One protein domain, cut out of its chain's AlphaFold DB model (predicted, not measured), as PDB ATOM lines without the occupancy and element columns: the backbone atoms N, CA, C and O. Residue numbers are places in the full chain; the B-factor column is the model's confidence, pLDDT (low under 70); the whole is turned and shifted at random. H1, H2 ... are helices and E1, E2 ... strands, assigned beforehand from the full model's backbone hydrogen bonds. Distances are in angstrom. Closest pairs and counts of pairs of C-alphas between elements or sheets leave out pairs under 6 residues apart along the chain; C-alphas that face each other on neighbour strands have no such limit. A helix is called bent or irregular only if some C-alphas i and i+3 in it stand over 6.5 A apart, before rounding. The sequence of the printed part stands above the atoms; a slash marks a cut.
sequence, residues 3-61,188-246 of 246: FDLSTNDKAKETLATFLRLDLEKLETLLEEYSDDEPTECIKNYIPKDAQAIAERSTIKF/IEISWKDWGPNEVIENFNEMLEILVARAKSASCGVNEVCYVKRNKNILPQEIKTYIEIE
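AT A GLANCE: This is residues 3 to 61 and 188 to 246 of the 246 residues of an uncharacterized protein of Listeria innocua ATCC 33091 (UniProt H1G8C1). The longest helix, H5, crosses H1 steeply with its last residues, 211 to 216; H2 packs on H1 and makes a helical hairpin with H3, and the short H4 lies near the other end of H5. To one side of these helices lies a small sheet of two strands, E1 and E2, and from beside E2 the last strand, E4, runs outward to the end of the chain. The printed part has 118 residues, with five named helices and four named strands in the order H1, H2, H3, H4, E1, E2, H5, E3, E4; the sheet has the order E1 - E2 and is antiparallel. The class is mixed, helices and strands, and the whole is compact, with a radius of gyration of the C-alphas of 14.6 A and spans of 40 by 35 by 25 A.

IN THESE COORDINATES: H1 is residues 8 to 19, 16.2 A long, with C-alpha 8 at (23.454, 30.287, 24.608). H2 is residues 23 to 32, 15.0 A long. H3 is residues 40 to 45; it is irregular, with C-alphas 41 and 44 8.0 A apart. H4 is residues 50 to 54, E1 residues 58 to 61 and E2 residues 188 to 191. H5 is residues 200 to 216, 24.6 A long, with C-alpha 216 at (22.542, 26.617, 30.643). E3 is residues 225 to 227. E4 is residues 239 to 245, 16.1 A long, and C-alpha 245 is at (32.438, 49.375, 16.263).

HOW THE PARTS SIT: H1 touches H2 with residues 12 to 16 alone, about perpendicular at 81 degrees; their closest C-alphas, of Ala 16 and Leu 23, are 6.0 A apart. H2 and H3 form a helical hairpin and touch at a steep tilt of 38 degrees, opposite ways; the closest C-alphas, of Glu 32 and Cys 41, are 5.5 A apart. H5 touches H1 with residues 211 to 216 alone, at a steep tilt of 53 degrees, opposite ways; the closest C-alphas, of Lys 12 and Ala 215, are 4.5 A apart. H3 and H5 are near each other. H4 and H5 only just touch, with 3 pairs of C-alphas within 8 A, the closest those of Gln 51 and Phe 204 at 7.0 A. E1 and E2 are antiparallel at 151 degrees; N 59 and O 190, and N 61 and O 188, are within hydrogen-bond range, each at 2.9 A. E3 and E4 pair with no named strand; the closest C-alphas of E1 and E3, of Phe 61 and Cys 226, are 6.7 A apart, and those of E2 and E4, of Ile 188 and Ile 239, 4.6 A. E4 is apart from H5. Every O i to N i+4 pair is within hydrogen-bond range in H1 and H4, against 5 of 6 in H2, 12 of 13 in H5 and 0 of 2 in H3, where 2 of 3 O i to N i+3 pairs are.

THE WHOLE: The two C-alphas farthest apart, of Lys 48 and Glu 246, are 45.2 A apart. Residues 62 to 187 are not printed, and C-alphas 61 and 188 are 5.4 A apart across this cut. Of the links that are printed whole, E3 to E4 is long, with 11 residues. The mean pLDDT of the printed part is 88.9; residues 197 to 202 and 219 to 223 are under 70.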
ATOM      1  N   PHE A   3      33.419  24.612  17.885       95.00
ATOM      2  CA  PHE A   3      32.975  25.005  19.216       95.00
ATOM      3  C   PHE A   3      32.548  26.472  19.155       95.00
ATOM      4  O   PHE A   3      33.400  27.360  19.109       95.00
ATOM      5  N   ASP A   4      31.236  26.710  19.095       95.50
ATOM      6  CA  ASP A   4      30.646  28.049  19.028       95.50
ATOM      7  C   ASP A   4      29.840  28.337  20.299       95.50
ATOM      8  O   ASP A   4      28.803  27.727  20.561       95.50
ATOM      9  N   LEU A   5      30.344  29.282  21.090       93.19
ATOM     10  CA  LEU A   5      29.762  29.717  22.359       93.19
ATOM     11  C   LEU A   5      29.200  31.146  22.285       93.19
ATOM     12  O   LEU A   5      28.806  31.716  23.307       93.19
ATOM     13  N   SER A   6      29.128  31.714  21.074       92.69
ATOM     14  CA  SER A   6      28.746  33.111  20.832       92.69
ATOM     15  C   SER A   6      27.377  33.475  21.403       92.69
ATOM     16  O   SER A   6      27.154  34.606  21.829       92.69
ATOM     17  N   THR A   7      26.469  32.504  21.474       91.75
ATOM     18  CA  THR A   7      25.148  32.623  22.098       91.75
ATOM     19  C   THR A   7      24.840  31.362  22.899       91.75
ATOM     20  O   THR A   7      25.436  30.311  22.662       91.75
ATOM     21  N   ASN A   8      23.884  31.448  23.824       92.25
ATOM     22  CA  ASN A   8      23.454  30.287  24.608       92.25
ATOM     23  C   ASN A   8      22.882  29.188  23.698       92.25
ATOM     24  O   ASN A   8      23.178  28.014  23.897       92.25
ATOM     25  N   ASP A   9      22.146  29.565  22.648       94.56
ATOM     26  CA  ASP A   9      21.601  28.619  21.668       94.56
ATOM     27  C   ASP A   9      22.713  27.921  20.878       94.56
ATOM     28  O   ASP A   9      22.698  26.700  20.742       94.56
ATOM     29  N   LYS A  10      23.740  28.659  20.429       96.06
ATOM     30  CA  LYS A  10      24.907  28.059  19.760       96.06
ATOM     31  C   LYS A  10      25.696  27.140  20.686       96.06
ATOM     32  O   LYS A  10      26.112  26.064  20.255       96.06
ATOM     33  N   ALA A  11      25.833  27.506  21.959       95.12
ATOM     34  CA  ALA A  11      26.452  26.646  22.960       95.12
ATOM     35  C   ALA A  11      25.644  25.353  23.170       95.12
ATOM     36  O   ALA A  11      26.226  24.270  23.165       95.12
ATOM     37  N   LYS A  12      24.308  25.436  23.267       96.38
ATOM     38  CA  LYS A  12      23.418  24.263  23.337       96.38
ATOM     39  C   LYS A  12      23.541  23.373  22.101       96.38
ATOM     40  O   LYS A  12      23.718  22.166  22.242       96.38
ATOM     41  N   GLU A  13      23.484  23.946  20.898       97.31
ATOM     42  CA  GLU A  13      23.643  23.213  19.633       97.31
ATOM     43  C   GLU A  13      25.005  22.505  19.561       97.31
ATOM     44  O   GLU A  13      25.087  21.322  19.208       97.31
ATOM     45  N   THR A  14      26.074  23.214  19.935       97.19
ATOM     46  CA  THR A  14      27.439  22.683  20.006       97.19
ATOM     47  C   THR A  14      27.513  21.520  20.995       97.19
ATOM     48  O   THR A  14      28.019  20.451  20.647       97.19
ATOM     49  N   LEU A  15      26.972  21.692  22.205       97.19
ATOM     50  CA  LEU A  15      26.988  20.683  23.260       97.19
ATOM     51  C   LEU A  15      26.172  19.442  22.883       97.19
ATOM     52  O   LEU A  15      26.664  18.324  23.023       97.19
ATOM     53  N   ALA A  16      24.967  19.616  22.337       97.69
ATOM     54  CA  ALA A  16      24.125  18.516  21.868       97.69
ATOM     55  C   ALA A  16      24.828  17.711  20.768       97.69
ATOM     56  O   ALA A  16      24.896  16.483  20.830       97.69
ATOM     57  N   THR A  17      25.444  18.409  19.809       96.88
ATOM     58  CA  THR A  17      26.235  17.787  18.740       96.88
ATOM     59  C   THR A  17      27.425  17.011  19.302       96.88
ATOM     60  O   THR A  17      27.677  15.877  18.888       96.88
ATOM     61  N   PHE A  18      28.147  17.597  20.259       96.31
ATOM     62  CA  PHE A  18      29.304  16.977  20.897       96.31
ATOM     63  C   PHE A  18      28.922  15.697  21.657       96.31
ATOM     64  O   PHE A  18      29.552  14.657  21.463       96.31
ATOM     65  N   LEU A  19      27.855  15.753  22.460       96.44
ATOM     66  CA  LEU A  19      27.342  14.631  23.253       96.44
ATOM     67  C   LEU A  19      26.532  13.617  22.428       96.44
ATOM     68  O   LEU A  19      26.210  12.539  22.927       96.44
ATOM     69  N   ARG A  20      26.232  13.931  21.160       96.38
ATOM     70  CA  ARG A  20      25.382  13.129  20.259       96.38
ATOM     71  C   ARG A  20      23.971  12.929  20.824       96.38
ATOM     72  O   ARG A  20      23.418  11.833  20.757       96.38
ATOM     73  N   LEU A  21      23.415  14.000  21.381       97.19
ATOM     74  CA  LEU A  21      22.069  14.065  21.942       97.19
ATOM     75  C   LEU A  21      21.174  14.941  21.068       97.19
ATOM     76  O   LEU A  21      21.651  15.847  20.385       97.19
ATOM     77  N   ASP A  22      19.868  14.689  21.108       97.25
ATOM     78  CA  ASP A  22      18.899  15.696  20.686       97.25
ATOM     79  C   ASP A  22      18.792  16.820  21.735       97.25
ATOM     80  O   ASP A  22      19.244  16.693  22.879       97.25
ATOM     81  N   LEU A  23      18.228  17.956  21.317       96.56
ATOM     82  CA  LEU A  23      18.128  19.142  22.167       96.56
ATOM     83  C   LEU A  23      17.191  18.926  23.362       96.56
ATOM     84  O   LEU A  23      17.518  19.375  24.453       96.56
ATOM     85  N   GLU A  24      16.080  18.204  23.193       96.62
ATOM     86  CA  GLU A  24      15.110  17.943  24.269       96.62
ATOM     87  C   GLU A  24      15.754  17.149  25.414       96.62
ATOM     88  O   GLU A  24      15.626  17.486  26.598       96.62
ATOM     89  N   LYS A  25      16.528  16.115  25.065       97.19
ATOM     90  CA  LYS A  25      17.266  15.318  26.035       97.19
ATOM     91  C   LYS A  25      18.344  16.140  26.726       97.19
ATOM     92  O   LYS A  25      18.497  16.006  27.939       97.19
ATOM     93  N   LEU A  26      19.082  16.966  25.981       97.69
ATOM     94  CA  LEU A  26      20.080  17.855  26.571       97.69
ATOM     95  C   LEU A  26      19.434  18.829  27.564       97.69
ATOM     96  O   LEU A  26      19.944  18.982  28.669       97.69
ATOM     97  N   GLU A  27      18.316  19.457  27.204       96.12
ATOM     98  CA  GLU A  27      17.624  20.409  28.076       96.12
ATOM     99  C   GLU A  27      17.177  19.768  29.387       96.12
ATOM    100  O   GLU A  27      17.398  20.358  30.440       96.12
ATOM    101  N   THR A  28      16.676  18.532  29.330       97.00
ATOM    102  CA  THR A  28      16.352  17.750  30.532       97.00
ATOM    103  C   THR A  28      17.578  17.557  31.434       97.00
ATOM    104  O   THR A  28      17.482  17.707  32.645       97.00
ATOM    105  N   LEU A  29      18.749  17.237  30.869       97.00
ATOM    106  CA  LEU A  29      19.977  17.067  31.662       97.00
ATOM    107  C   LEU A  29      20.424  18.389  32.301       97.00
ATOM    108  O   LEU A  29      20.837  18.412  33.454       97.00
ATOM    109  N   LEU A  30      20.295  19.503  31.578       95.88
ATOM    110  CA  LEU A  30      20.655  20.836  32.067       95.88
ATOM    111  C   LEU A  30      19.728  21.352  33.192       95.88
ATOM    112  O   LEU A  30      19.986  22.419  33.756       95.88
ATOM    113  N   GLU A  31      18.647  20.646  33.534       95.06
ATOM    114  CA  GLU A  31      17.870  20.906  34.756       95.06
ATOM    115  C   GLU A  31      18.626  20.486  36.024       95.06
ATOM    116  O   GLU A  31      18.443  21.107  37.066       95.06
ATOM    117  N   GLU A  32      19.517  19.495  35.922       93.62
ATOM    118  CA  GLU A  32      20.362  18.994  37.017       93.62
ATOM    119  C   GLU A  32      21.686  19.774  37.153       93.62
ATOM    120  O   GLU A  32      22.562  19.389  37.925       93.62
ATOM    121  N   TYR A  33      21.860  20.857  36.388       92.75
ATOM    122  CA  TYR A  33      23.064  21.688  36.421       92.75
ATOM    123  C   TYR A  33      23.313  22.288  37.817       92.75
ATOM    124  O   TYR A  33      22.397  22.816  38.452       92.75
ATOM    125  N   SER A  34      24.579  22.283  38.236       89.62
ATOM    126  CA  SER A  34      25.081  22.936  39.444       89.62
ATOM    127  C   SER A  34      26.337  23.736  39.109       89.62
ATOM    128  O   SER A  34      27.208  23.223  38.410       89.62
ATOM    129  N   ASP A  35      26.462  24.954  39.639       85.94
ATOM    130  CA  ASP A  35      27.674  25.767  39.472       85.94
ATOM    131  C   ASP A  35      28.905  25.129  40.145       85.94
ATOM    132  O   ASP A  35      30.024  25.336  39.685       85.94
ATOM    133  N   ASP A  36      28.703  24.323  41.196       87.88
ATOM    134  CA  ASP A  36      29.791  23.634  41.903       87.88
ATOM    135  C   ASP A  36      30.372  22.466  41.085       87.88
ATOM    136  O   ASP A  36      31.555  22.149  41.197       87.88
ATOM    137  N   GLU A  37      29.544  21.822  40.254       89.88
ATOM    138  CA  GLU A  37      29.931  20.678  39.418       89.88
ATOM    139  C   GLU A  37      29.284  20.777  38.017       89.88
ATOM    140  O   GLU A  37      28.400  19.979  37.677       89.88
ATOM    141  N   PRO A  38      29.710  21.730  37.159       89.19
ATOM    142  CA  PRO A  38      29.009  22.057  35.910       89.19
ATOM    143  C   PRO A  38      28.806  20.865  34.969       89.19
ATOM    144  O   PRO A  38      27.788  20.764  34.285       89.19
ATOM    145  N   THR A  39      29.764  19.936  34.930       93.44
ATOM    146  CA  THR A  39      29.771  18.805  33.989       93.44
ATOM    147  C   THR A  39      29.110  17.534  34.527       93.44
ATOM    148  O   THR A  39      28.897  16.589  33.763       93.44
ATOM    149  N   GLU A  40      28.725  17.493  35.806       95.19
ATOM    150  CA  GLU A  40      28.158  16.301  36.454       95.19
ATOM    151  C   GLU A  40      26.867  15.835  35.760       95.19
ATOM    152  O   GLU A  40      26.709  14.647  35.466       95.19
ATOM    153  N   CYS A  41      26.001  16.779  35.377       94.75
ATOM    154  CA  CYS A  41      24.733  16.514  34.688       94.75
ATOM    155  C   CYS A  41      24.889  15.807  33.322       94.75
ATOM    156  O   CYS A  41      23.976  15.123  32.854       94.75
ATOM    157  N   ILE A  42      26.060  15.913  32.680       96.06
ATOM    158  CA  ILE A  42      26.329  15.325  31.357       96.06
ATOM    159  C   ILE A  42      27.380  14.212  31.371       96.06
ATOM    160  O   ILE A  42      27.628  13.612  30.322       96.06
ATOM    161  N   LYS A  43      28.005  13.901  32.515       95.50
ATOM    162  CA  LYS A  43      29.215  13.056  32.571       95.50
ATOM    163  C   LYS A  43      29.078  11.701  31.875       95.50
ATOM    164  O   LYS A  43      30.019  11.208  31.260       95.50
ATOM    165  N   ASN A  44      27.882  11.114  31.932       95.69
ATOM    166  CA  ASN A  44      27.593   9.795  31.370       95.69
ATOM    167  C   ASN A  44      27.433   9.808  29.839       95.69
ATOM    168  O   ASN A  44      27.358   8.746  29.224       95.69
ATOM    169  N   TYR A  45      27.382  10.995  29.232       96.44
ATOM    170  CA  TYR A  45      27.189  11.206  27.797       96.44
ATOM    171  C   TYR A  45      28.438  11.750  27.100       96.44
ATOM    172  O   TYR A  45      28.453  11.863  25.875       96.44
ATOM    173  N   ILE A  46      29.503  12.056  27.850       95.50
ATOM    174  CA  ILE A  46      30.778  12.489  27.274       95.50
ATOM    175  C   ILE A  46      31.331  11.350  26.392       95.50
ATOM    176  O   ILE A  46      31.527  10.231  26.881       95.50
ATOM    177  N   PRO A  47      31.592  11.587  25.089       94.06
ATOM    178  CA  PRO A  47      32.107  10.548  24.205       94.06
ATOM    179  C   PRO A  47      33.456  10.002  24.680       94.06
ATOM    180  O   PRO A  47      34.338  10.752  25.088       94.06
ATOM    181  N   LYS A  48      33.683   8.692  24.523       92.75
ATOM    182  CA  LYS A  48      34.989   8.076  24.837       92.75
ATOM    183  C   LYS A  48      36.142   8.656  24.009       92.75
ATOM    184  O   LYS A  48      37.284   8.607  24.445       92.75
ATOM    185  N   ASP A  49      35.847   9.180  22.816       91.94
ATOM    186  CA  ASP A  49      36.799   9.842  21.920       91.94
ATOM    187  C   ASP A  49      36.785  11.379  22.041       91.94
ATOM    188  O   ASP A  49      37.261  12.064  21.137       91.94
ATOM    189  N   ALA A  50      36.256  11.928  23.142       90.62
ATOM    190  CA  ALA A  50      36.087  13.364  23.382       90.62
ATOM    191  C   ALA A  50      37.343  14.204  23.094       90.62
ATOM    192  O   ALA A  50      37.271  15.168  22.333       90.62
ATOM    193  N   GLN A  51      38.505  13.805  23.613       85.81
ATOM    194  CA  GLN A  51      39.758  14.522  23.361       85.81
ATOM    195  C   GLN A  51      40.129  14.522  21.870       85.81
ATOM    196  O   GLN A  51      40.470  15.558  21.305       85.81
ATOM    197  N   ALA A  52      39.995  13.379  21.192       90.44
ATOM    198  CA  ALA A  52      40.268  13.279  19.760       90.44
ATOM    199  C   ALA A  52      39.247  14.057  18.910       90.44
ATOM    200  O   ALA A  52      39.548  14.419  17.771       90.44
ATOM    201  N   ILE A  53      38.026  14.282  19.416       91.81
ATOM    202  CA  ILE A  53      37.045  15.199  18.819       91.81
ATOM    203  C   ILE A  53      37.508  16.643  18.997       91.81
ATOM    204  O   ILE A  53      37.512  17.390  18.019       91.81
ATOM    205  N   ALA A  54      37.910  17.029  20.206       87.69
ATOM    206  CA  ALA A  54      38.381  18.373  20.510       87.69
ATOM    207  C   ALA A  54      39.601  18.730  19.645       87.69
ATOM    208  O   ALA A  54      39.553  19.674  18.869       87.69
ATOM    209  N   GLU A  55      40.628  17.880  19.616       88.00
ATOM    210  CA  GLU A  55      41.863  18.103  18.854       88.00
ATOM    211  C   GLU A  55      41.690  18.260  17.332       88.00
ATOM    212  O   GLU A  55      42.559  18.838  16.677       88.00
ATOM    213  N   ARG A  56      40.605  17.736  16.746       92.94
ATOM    214  CA  ARG A  56      40.271  17.897  15.312       92.94
ATOM    215  C   ARG A  56      39.260  19.013  15.047       92.94
ATOM    216  O   ARG A  56      38.730  19.118  13.940       92.94
ATOM    217  N   SER A  57      38.909  19.767  16.079       93.69
ATOM    218  CA  SER A  57      37.902  20.817  16.032       93.69
ATOM    219  C   SER A  57      38.533  22.198  16.011       93.69
ATOM    220  O   SER A  57      39.731  22.364  16.236       93.69
ATOM    221  N   THR A  58      37.704  23.183  15.705       95.50
ATOM    222  CA  THR A  58      38.037  24.598  15.801       95.50
ATOM    223  C   THR A  58      37.223  25.244  16.908       95.50
ATOM    224  O   THR A  58      36.177  24.723  17.302       95.50
ATOM    225  N   ILE A  59      37.704  26.374  17.407       94.25
ATOM    226  CA  ILE A  59      37.021  27.195  18.403       94.25
ATOM    227  C   ILE A  59      36.797  28.566  17.798       94.25
ATOM    228  O   ILE A  59      37.726  29.148  17.234       94.25
ATOM    229  N   LYS A  60      35.567  29.061  17.934       95.75
ATOM    230  CA  LYS A  60      35.207  30.432  17.603       95.75
ATOM    231  C   LYS A  60      35.327  31.318  18.835       95.75
ATOM    232  O   LYS A  60      34.845  30.968  19.909       95.75
ATOM    233  N   PHE A  61      35.925  32.484  18.651       94.44
ATOM    234  CA  PHE A  61      35.961  33.540  19.651       94.44
ATOM    235  C   PHE A  61      35.990  34.909  18.970       94.44
ATOM    236  O   PHE A  61      36.125  35.024  17.751       94.44
ATOM    237  N   ILE A 188      36.883  35.162  14.988       97.50
ATOM    238  CA  ILE A 188      38.080  34.367  14.733       97.50
ATOM    239  C   ILE A 188      37.756  32.898  14.965       97.50
ATOM    240  O   ILE A 188      37.132  32.547  15.964       97.50
ATOM    241  N   GLU A 189      38.230  32.037  14.066       97.31
ATOM    242  CA  GLU A 189      38.244  30.593  14.281       97.31
ATOM    243  C   GLU A 189      39.668  30.051  14.183       97.31
ATOM    244  O   GLU A 189      40.325  30.187  13.148       97.31
ATOM    245  N   ILE A 190      40.108  29.373  15.240       95.19
ATOM    246  CA  ILE A 190      41.408  28.693  15.301       95.19
ATOM    247  C   ILE A 190      41.237  27.208  15.573       95.19
ATOM    248  O   ILE A 190      40.185  26.758  16.026       95.19
ATOM    249  N   SER A 191      42.292  26.436  15.325       93.81
ATOM    250  CA  SER A 191      42.367  25.051  15.785       93.81
ATOM    251  C   SER A 191      42.258  24.984  17.307       93.81
ATOM    252  O   SER A 191      42.892  25.763  18.015       93.81
ATOM    253  N   TRP A 192      41.545  23.981  17.819       89.69
ATOM    254  CA  TRP A 192      41.524  23.642  19.246       89.69
ATOM    255  C   TRP A 192      42.927  23.541  19.852       89.69
ATOM    256  O   TRP A 192      43.176  23.912  20.993       89.69
ATOM    257  N   LYS A 193      43.878  23.032  19.063       88.75
ATOM    258  CA  LYS A 193      45.264  22.839  19.495       88.75
ATOM    259  C   LYS A 193      46.005  24.146  19.744       88.75
ATOM    260  O   LYS A 193      47.029  24.100  20.420       88.75
ATOM    261  N   ASP A 194      45.496  25.256  19.229       89.00
ATOM    262  CA  ASP A 194      46.069  26.593  19.363       89.00
ATOM    263  C   ASP A 194      45.384  27.412  20.470       89.00
ATOM    264  O   ASP A 194      45.737  28.568  20.693       89.00
ATOM    265  N   TRP A 195      44.426  26.810  21.177       86.44
ATOM    266  CA  TRP A 195      43.662  27.430  22.251       86.44
ATOM    267  C   TRP A 195      44.128  26.992  23.647       86.44
ATOM    268  O   TRP A 195      44.568  25.852  23.846       86.44
ATOM    269  N   GLY A 196      43.971  27.916  24.600       75.69
ATOM    270  CA  GLY A 196      44.140  27.728  26.037       75.69
ATOM    271  C   GLY A 196      45.546  28.083  26.545       75.69
ATOM    272  O   GLY A 196      46.532  27.882  25.827       75.69
ATOM    273  N   PRO A 197      45.662  28.606  27.782       64.75
ATOM    274  CA  PRO A 197      46.950  28.958  28.380       64.75
ATOM    275  C   PRO A 197      47.731  27.732  28.885       64.75
ATOM    276  O   PRO A 197      48.944  27.828  29.081       64.75
ATOM    277  N   ASN A 198      47.056  26.588  29.061       63.38
ATOM    278  CA  ASN A 198      47.582  25.392  29.721       63.38
ATOM    279  C   ASN A 198      47.807  24.212  28.751       63.38
ATOM    280  O   ASN A 198      47.662  24.327  27.525       63.38
ATOM    281  N   GLU A 199      48.202  23.057  29.300       59.38
ATOM    282  CA  GLU A 199      48.324  21.804  28.550       59.38
ATOM    283  C   GLU A 199      46.966  21.324  27.996       59.38
ATOM    284  O   GLU A 199      45.895  21.629  28.515       59.38
ATOM    285  N   VAL A 200      46.999  20.518  26.926       61.16
ATOM    286  CA  VAL A 200      45.810  20.142  26.130       61.16
ATOM    287  C   VAL A 200      44.697  19.469  26.955       61.16
ATOM    288  O   VAL A 200      43.522  19.645  26.636       61.16
ATOM    289  N   ILE A 201      45.046  18.697  27.991       56.31
ATOM    290  CA  ILE A 201      44.069  17.975  28.826       56.31
ATOM    291  C   ILE A 201      43.345  18.924  29.785       56.31
ATOM    292  O   ILE A 201      42.126  18.830  29.917       56.31
ATOM    293  N   GLU A 202      44.071  19.846  30.418       66.06
ATOM    294  CA  GLU A 202      43.490  20.851  31.320       66.06
ATOM    295  C   GLU A 202      42.524  21.760  30.549       66.06
ATOM    296  O   GLU A 202      41.399  21.990  30.987       66.06
ATOM    297  N   ASN A 203      42.906  22.115  29.320       72.06
ATOM    298  CA  ASN A 203      42.078  22.867  28.385       72.06
ATOM    299  C   ASN A 203      40.743  22.143  28.069       72.06
ATOM    300  O   ASN A 203      39.697  22.781  27.961       72.06
ATOM    301  N   PHE A 204      40.721  20.810  27.927       82.62
ATOM    302  CA  PHE A 204      39.485  20.091  27.570       82.62
ATOM    303  C   PHE A 204      38.402  20.162  28.658       82.62
ATOM    304  O   PHE A 204      37.242  20.433  28.341       82.62
ATOM    305  N   ASN A 205      38.766  19.920  29.921       84.25
ATOM    306  CA  ASN A 205      37.800  19.960  31.023       84.25
ATOM    307  C   ASN A 205      37.268  21.380  31.230       84.25
ATOM    308  O   ASN A 205      36.054  21.566  31.303       84.25
ATOM    309  N   GLU A 206      38.165  22.370  31.220       85.06
ATOM    310  CA  GLU A 206      37.810  23.784  31.344       85.06
ATOM    311  C   GLU A 206      36.828  24.215  30.247       85.06
ATOM    312  O   GLU A 206      35.804  24.840  30.519       85.06
ATOM    313  N   MET A 207      37.071  23.817  28.995       86.81
ATOM    314  CA  MET A 207      36.115  24.098  27.929       86.81
ATOM    315  C   MET A 207      34.760  23.471  28.187       86.81
ATOM    316  O   MET A 207      33.738  24.098  27.918       86.81
ATOM    317  N   LEU A 208      34.732  22.207  28.607       90.12
ATOM    318  CA  LEU A 208      33.469  21.512  28.779       90.12
ATOM    319  C   LEU A 208      32.628  22.197  29.862       90.12
ATOM    320  O   LEU A 208      31.431  22.379  29.661       90.12
ATOM    321  N   GLU A 209      33.259  22.653  30.945       90.56
ATOM    322  CA  GLU A 209      32.620  23.474  31.975       90.56
ATOM    323  C   GLU A 209      32.050  24.775  31.394       90.56
ATOM    324  O   GLU A 209      30.855  25.037  31.548       90.56
ATOM    325  N   ILE A 210      32.857  25.543  30.650       89.25
ATOM    326  CA  ILE A 210      32.419  26.799  30.014       89.25
ATOM    327  C   ILE A 210      31.258  26.541  29.037       89.25
ATOM    328  O   ILE A 210      30.282  27.292  29.014       89.25
ATOM    329  N   LEU A 211      31.330  25.473  28.237       92.00
ATOM    330  CA  LEU A 211      30.305  25.111  27.259       92.00
ATOM    331  C   LEU A 211      28.980  24.745  27.932       92.00
ATOM    332  O   LEU A 211      27.928  25.196  27.479       92.00
ATOM    333  N   VAL A 212      29.022  23.947  29.001       94.19
ATOM    334  CA  VAL A 212      27.821  23.538  29.740       94.19
ATOM    335  C   VAL A 212      27.196  24.726  30.464       94.19
ATOM    336  O   VAL A 212      25.994  24.956  30.315       94.19
ATOM    337  N   ALA A 213      28.001  25.529  31.165       91.62
ATOM    338  CA  ALA A 213      27.530  26.740  31.831       91.62
ATOM    339  C   ALA A 213      26.869  27.704  30.832       91.62
ATOM    340  O   ALA A 213      25.745  28.171  31.046       91.62
ATOM    341  N   ARG A 214      27.503  27.920  29.669       91.25
ATOM    342  CA  ARG A 214      26.952  28.769  28.606       91.25
ATOM    343  C   ARG A 214      25.666  28.201  28.010       91.25
ATOM    344  O   ARG A 214      24.707  28.946  27.826       91.25
ATOM    345  N   ALA A 215      25.603  26.894  27.753       93.88
ATOM    346  CA  ALA A 215      24.390  26.233  27.271       93.88
ATOM    347  C   ALA A 215      23.225  26.368  28.271       93.88
ATOM    348  O   ALA A 215      22.069  26.537  27.868       93.88
ATOM    349  N   LYS A 216      23.520  26.366  29.577       93.38
ATOM    350  CA  LYS A 216      22.542  26.617  30.643       93.38
ATOM    351  C   LYS A 216      22.169  28.096  30.806       93.38
ATOM    352  O   LYS A 216      21.166  28.396  31.448       93.38
ATOM    353  N   SER A 217      22.893  29.020  30.173       86.38
ATOM    354  CA  SER A 217      22.787  30.466  30.434       86.38
ATOM    355  C   SER A 217      23.168  30.845  31.874       86.38
ATOM    356  O   SER A 217      22.662  31.836  32.401       86.38
ATOM    357  N   ALA A 218      24.021  30.050  32.522       76.81
ATOM    358  CA  ALA A 218      24.578  30.375  33.828       76.81
ATOM    359  C   ALA A 218      25.721  31.393  33.678       76.81
ATOM    360  O   ALA A 218      26.331  31.509  32.611       76.81
ATOM    361  N   SER A 219      26.016  32.141  34.742       65.25
ATOM    362  CA  SER A 219      27.213  32.981  34.774       65.25
ATOM    363  C   SER A 219      28.444  32.082  34.813       65.25
ATOM    364  O   SER A 219      28.635  31.351  35.782       65.25
ATOM    365  N   CYS A 220      29.294  32.148  33.789       59.12
ATOM    366  CA  CYS A 220      30.587  31.477  33.814       59.12
ATOM    367  C   CYS A 220      31.475  32.217  34.821       59.12
ATOM    368  O   CYS A 220      32.086  33.224  34.485       59.12
ATOM    369  N   GLY A 221      31.514  31.750  36.070       54.88
ATOM    370  CA  GLY A 221      32.135  32.465  37.188       54.88
ATOM    371  C   GLY A 221      33.634  32.760  37.066       54.88
ATOM    372  O   GLY A 221      34.160  33.405  37.969       54.88
ATOM    373  N   VAL A 222      34.337  32.319  36.008       50.66
ATOM    374  CA  VAL A 222      35.788  32.553  35.894       50.66
ATOM    375  C   VAL A 222      36.315  32.913  34.497       50.66
ATOM    376  O   VAL A 222      37.129  33.821  34.442       50.66
ATOM    377  N   ASN A 223      35.895  32.340  33.362       59.88
ATOM    378  CA  ASN A 223      36.631  32.570  32.098       59.88
ATOM    379  C   ASN A 223      35.733  32.847  30.883       59.88
ATOM    380  O   ASN A 223      35.504  31.985  30.039       59.88
ATOM    381  N   GLU A 224      35.268  34.091  30.750       74.50
ATOM    382  CA  GLU A 224      34.710  34.591  29.479       74.50
ATOM    383  C   GLU A 224      35.803  34.865  28.436       74.50
ATOM    384  O   GLU A 224      35.519  34.987  27.242       74.50
ATOM    385  N   VAL A 225      37.055  34.937  28.901       82.31
ATOM    386  CA  VAL A 225      38.226  35.220  28.084       82.31
ATOM    387  C   VAL A 225      38.724  33.944  27.410       82.31
ATOM    388  O   VAL A 225      39.007  32.930  28.046       82.31
ATOM    389  N   CYS A 226      38.864  34.018  26.094       86.56
ATOM    390  CA  CYS A 226      39.510  33.021  25.265       86.56
ATOM    391  C   CYS A 226      40.983  33.396  25.089       86.56
ATOM    392  O   CYS A 226      41.290  34.452  24.538       86.56
ATOM    393  N   TYR A 227      41.898  32.528  25.518       86.62
ATOM    394  CA  TYR A 227      43.335  32.731  25.326       86.62
ATOM    395  C   TYR A 227      43.838  31.923  24.134       86.62
ATOM    396  O   TYR A 227      43.575  30.723  24.019       86.62
ATOM    397  N   VAL A 228      44.594  32.581  23.262       87.94
ATOM    398  CA  VAL A 228      45.351  31.920  22.200       87.94
ATOM    399  C   VAL A 228      46.716  31.520  22.760       87.94
ATOM    400  O   VAL A 228      47.306  32.248  23.563       87.94
ATOM    401  N   LYS A 229      47.230  30.354  22.359       86.25
ATOM    402  CA  LYS A 229      48.542  29.879  22.806       86.25
ATOM    403  C   LYS A 229      49.638  30.901  22.527       86.25
ATOM    404  O   LYS A 229      49.663  31.561  21.488       86.25
ATOM    405  N   ARG A 230      50.605  30.966  23.441       78.62
ATOM    406  CA  ARG A 230      51.792  31.810  23.289       78.62
ATOM    407  C   ARG A 230      52.473  31.543  21.939       78.62
ATOM    408  O   ARG A 230      52.634  30.391  21.542       78.62
ATOM    409  N   ASN A 231      52.895  32.616  21.272       78.62
ATOM    410  CA  ASN A 231      53.543  32.618  19.952       78.62
ATOM    411  C   ASN A 231      52.661  32.164  18.774       78.62
ATOM    412  O   ASN A 231      53.173  31.994  17.668       78.62
ATOM    413  N   LYS A 232      51.351  31.967  18.964       88.00
ATOM    414  CA  LYS A 232      50.428  31.773  17.843       88.00
ATOM    415  C   LYS A 232      49.888  33.126  17.387       88.00
ATOM    416  O   LYS A 232      49.164  33.792  18.119       88.00
ATOM    417  N   ASN A 233      50.178  33.471  16.139       91.38
ATOM    418  CA  ASN A 233      49.500  34.551  15.424       91.38
ATOM    419  C   ASN A 233      48.145  34.081  14.895       91.38
ATOM    420  O   ASN A 233      47.974  32.897  14.601       91.38
ATOM    421  N   ILE A 234      47.213  35.004  14.690       95.06
ATOM    422  CA  ILE A 234      45.981  34.741  13.942       95.06
ATOM    423  C   ILE A 234      46.226  35.116  12.494       95.06
ATOM    424  O   ILE A 234      46.454  36.279  12.185       95.06
ATOM    425  N   LEU A 235      46.171  34.137  11.606       95.94
ATOM    426  CA  LEU A 235      46.361  34.333  10.178       95.94
ATOM    427  C   LEU A 235      45.138  35.041   9.570       95.94
ATOM    428  O   LEU A 235      44.019  34.849  10.056       95.94
ATOM    429  N   PRO A 236      45.285  35.789   8.460       96.75
ATOM    430  CA  PRO A 236      44.158  36.468   7.816       96.75
ATOM    431  C   PRO A 236      42.945  35.563   7.545       96.75
ATOM    432  O   PRO A 236      41.810  35.979   7.738       96.75
ATOM    433  N   GLN A 237      43.162  34.304   7.147       97.19
ATOM    434  CA  GLN A 237      42.088  33.336   6.880       97.19
ATOM    435  C   GLN A 237      41.397  32.773   8.137       97.19
ATOM    436  O   GLN A 237      40.350  32.122   8.031       97.19
ATOM    437  N   GLU A 238      41.993  32.956   9.315       97.62
ATOM    438  CA  GLU A 238      41.397  32.597  10.606       97.62
ATOM    439  C   GLU A 238      40.425  33.688  11.083       97.62
ATOM    440  O   GLU A 238      39.497  33.385  11.828       97.62
ATOM    441  N   ILE A 239      40.553  34.920  10.573       98.06
ATOM    442  CA  ILE A 239      39.585  36.007  10.763       98.06
ATOM    443  C   ILE A 239      38.430  35.808   9.774       98.06
ATOM    444  O   ILE A 239      38.579  36.002   8.566       98.06
ATOM    445  N   LYS A 240      37.263  35.398  10.270       97.75
ATOM    446  CA  LYS A 240      36.101  35.060   9.432       97.75
ATOM    447  C   LYS A 240      35.311  36.283   9.020       97.75
ATOM    448  O   LYS A 240      34.934  36.416   7.857       97.75
ATOM    449  N   THR A 241      35.088  37.186   9.964       96.88
ATOM    450  CA  THR A 241      34.394  38.451   9.732       96.88
ATOM    451  C   THR A 241      34.969  39.534  10.625       96.88
ATOM    452  O   THR A 241      35.519  39.243  11.686       96.88
ATOM    453  N   TYR A 242      34.796  40.787  10.219       95.94
ATOM    454  CA  TYR A 242      35.081  41.940  11.058       95.94
ATOM    455  C   TYR A 242      34.049  43.033  10.814       95.94
ATOM    456  O   TYR A 242      33.536  43.172   9.700       95.94
ATOM    457  N   ILE A 243      33.763  43.810  11.853       94.81
ATOM    458  CA  ILE A 243      32.928  45.009  11.781       94.81
ATOM    459  C   ILE A 243      33.616  46.150  12.524       94.81
ATOM    460  O   ILE A 243      34.260  45.921  13.546       94.81
ATOM    461  N   GLU A 244      33.486  47.369  12.006       93.81
ATOM    462  CA  GLU A 244      33.834  48.575  12.762       93.81
ATOM    463  C   GLU A 244      32.799  48.768  13.882       93.81
ATOM    464  O   GLU A 244      31.602  48.566  13.660       93.81
ATOM    465  N   ILE A 245      33.265  49.120  15.079       89.38
ATOM    466  CA  ILE A 245      32.438  49.375  16.263       89.38
ATOM    467  C   ILE A 245      32.709  50.786  16.801       89.38
ATOM    468  O   ILE A 245      33.802  51.323  16.607       89.38
ATOM    469  N   GLU A 246      31.692  51.375  17.436       77.69
ATOM    470  CA  GLU A 246      31.754  52.701  18.079       77.69
ATOM    471  C   GLU A 246      32.369  52.655  19.482       77.69
ATOM    472  O   GLU A 246      32.140  51.656  20.204       77.69
TER     473      GLU A 246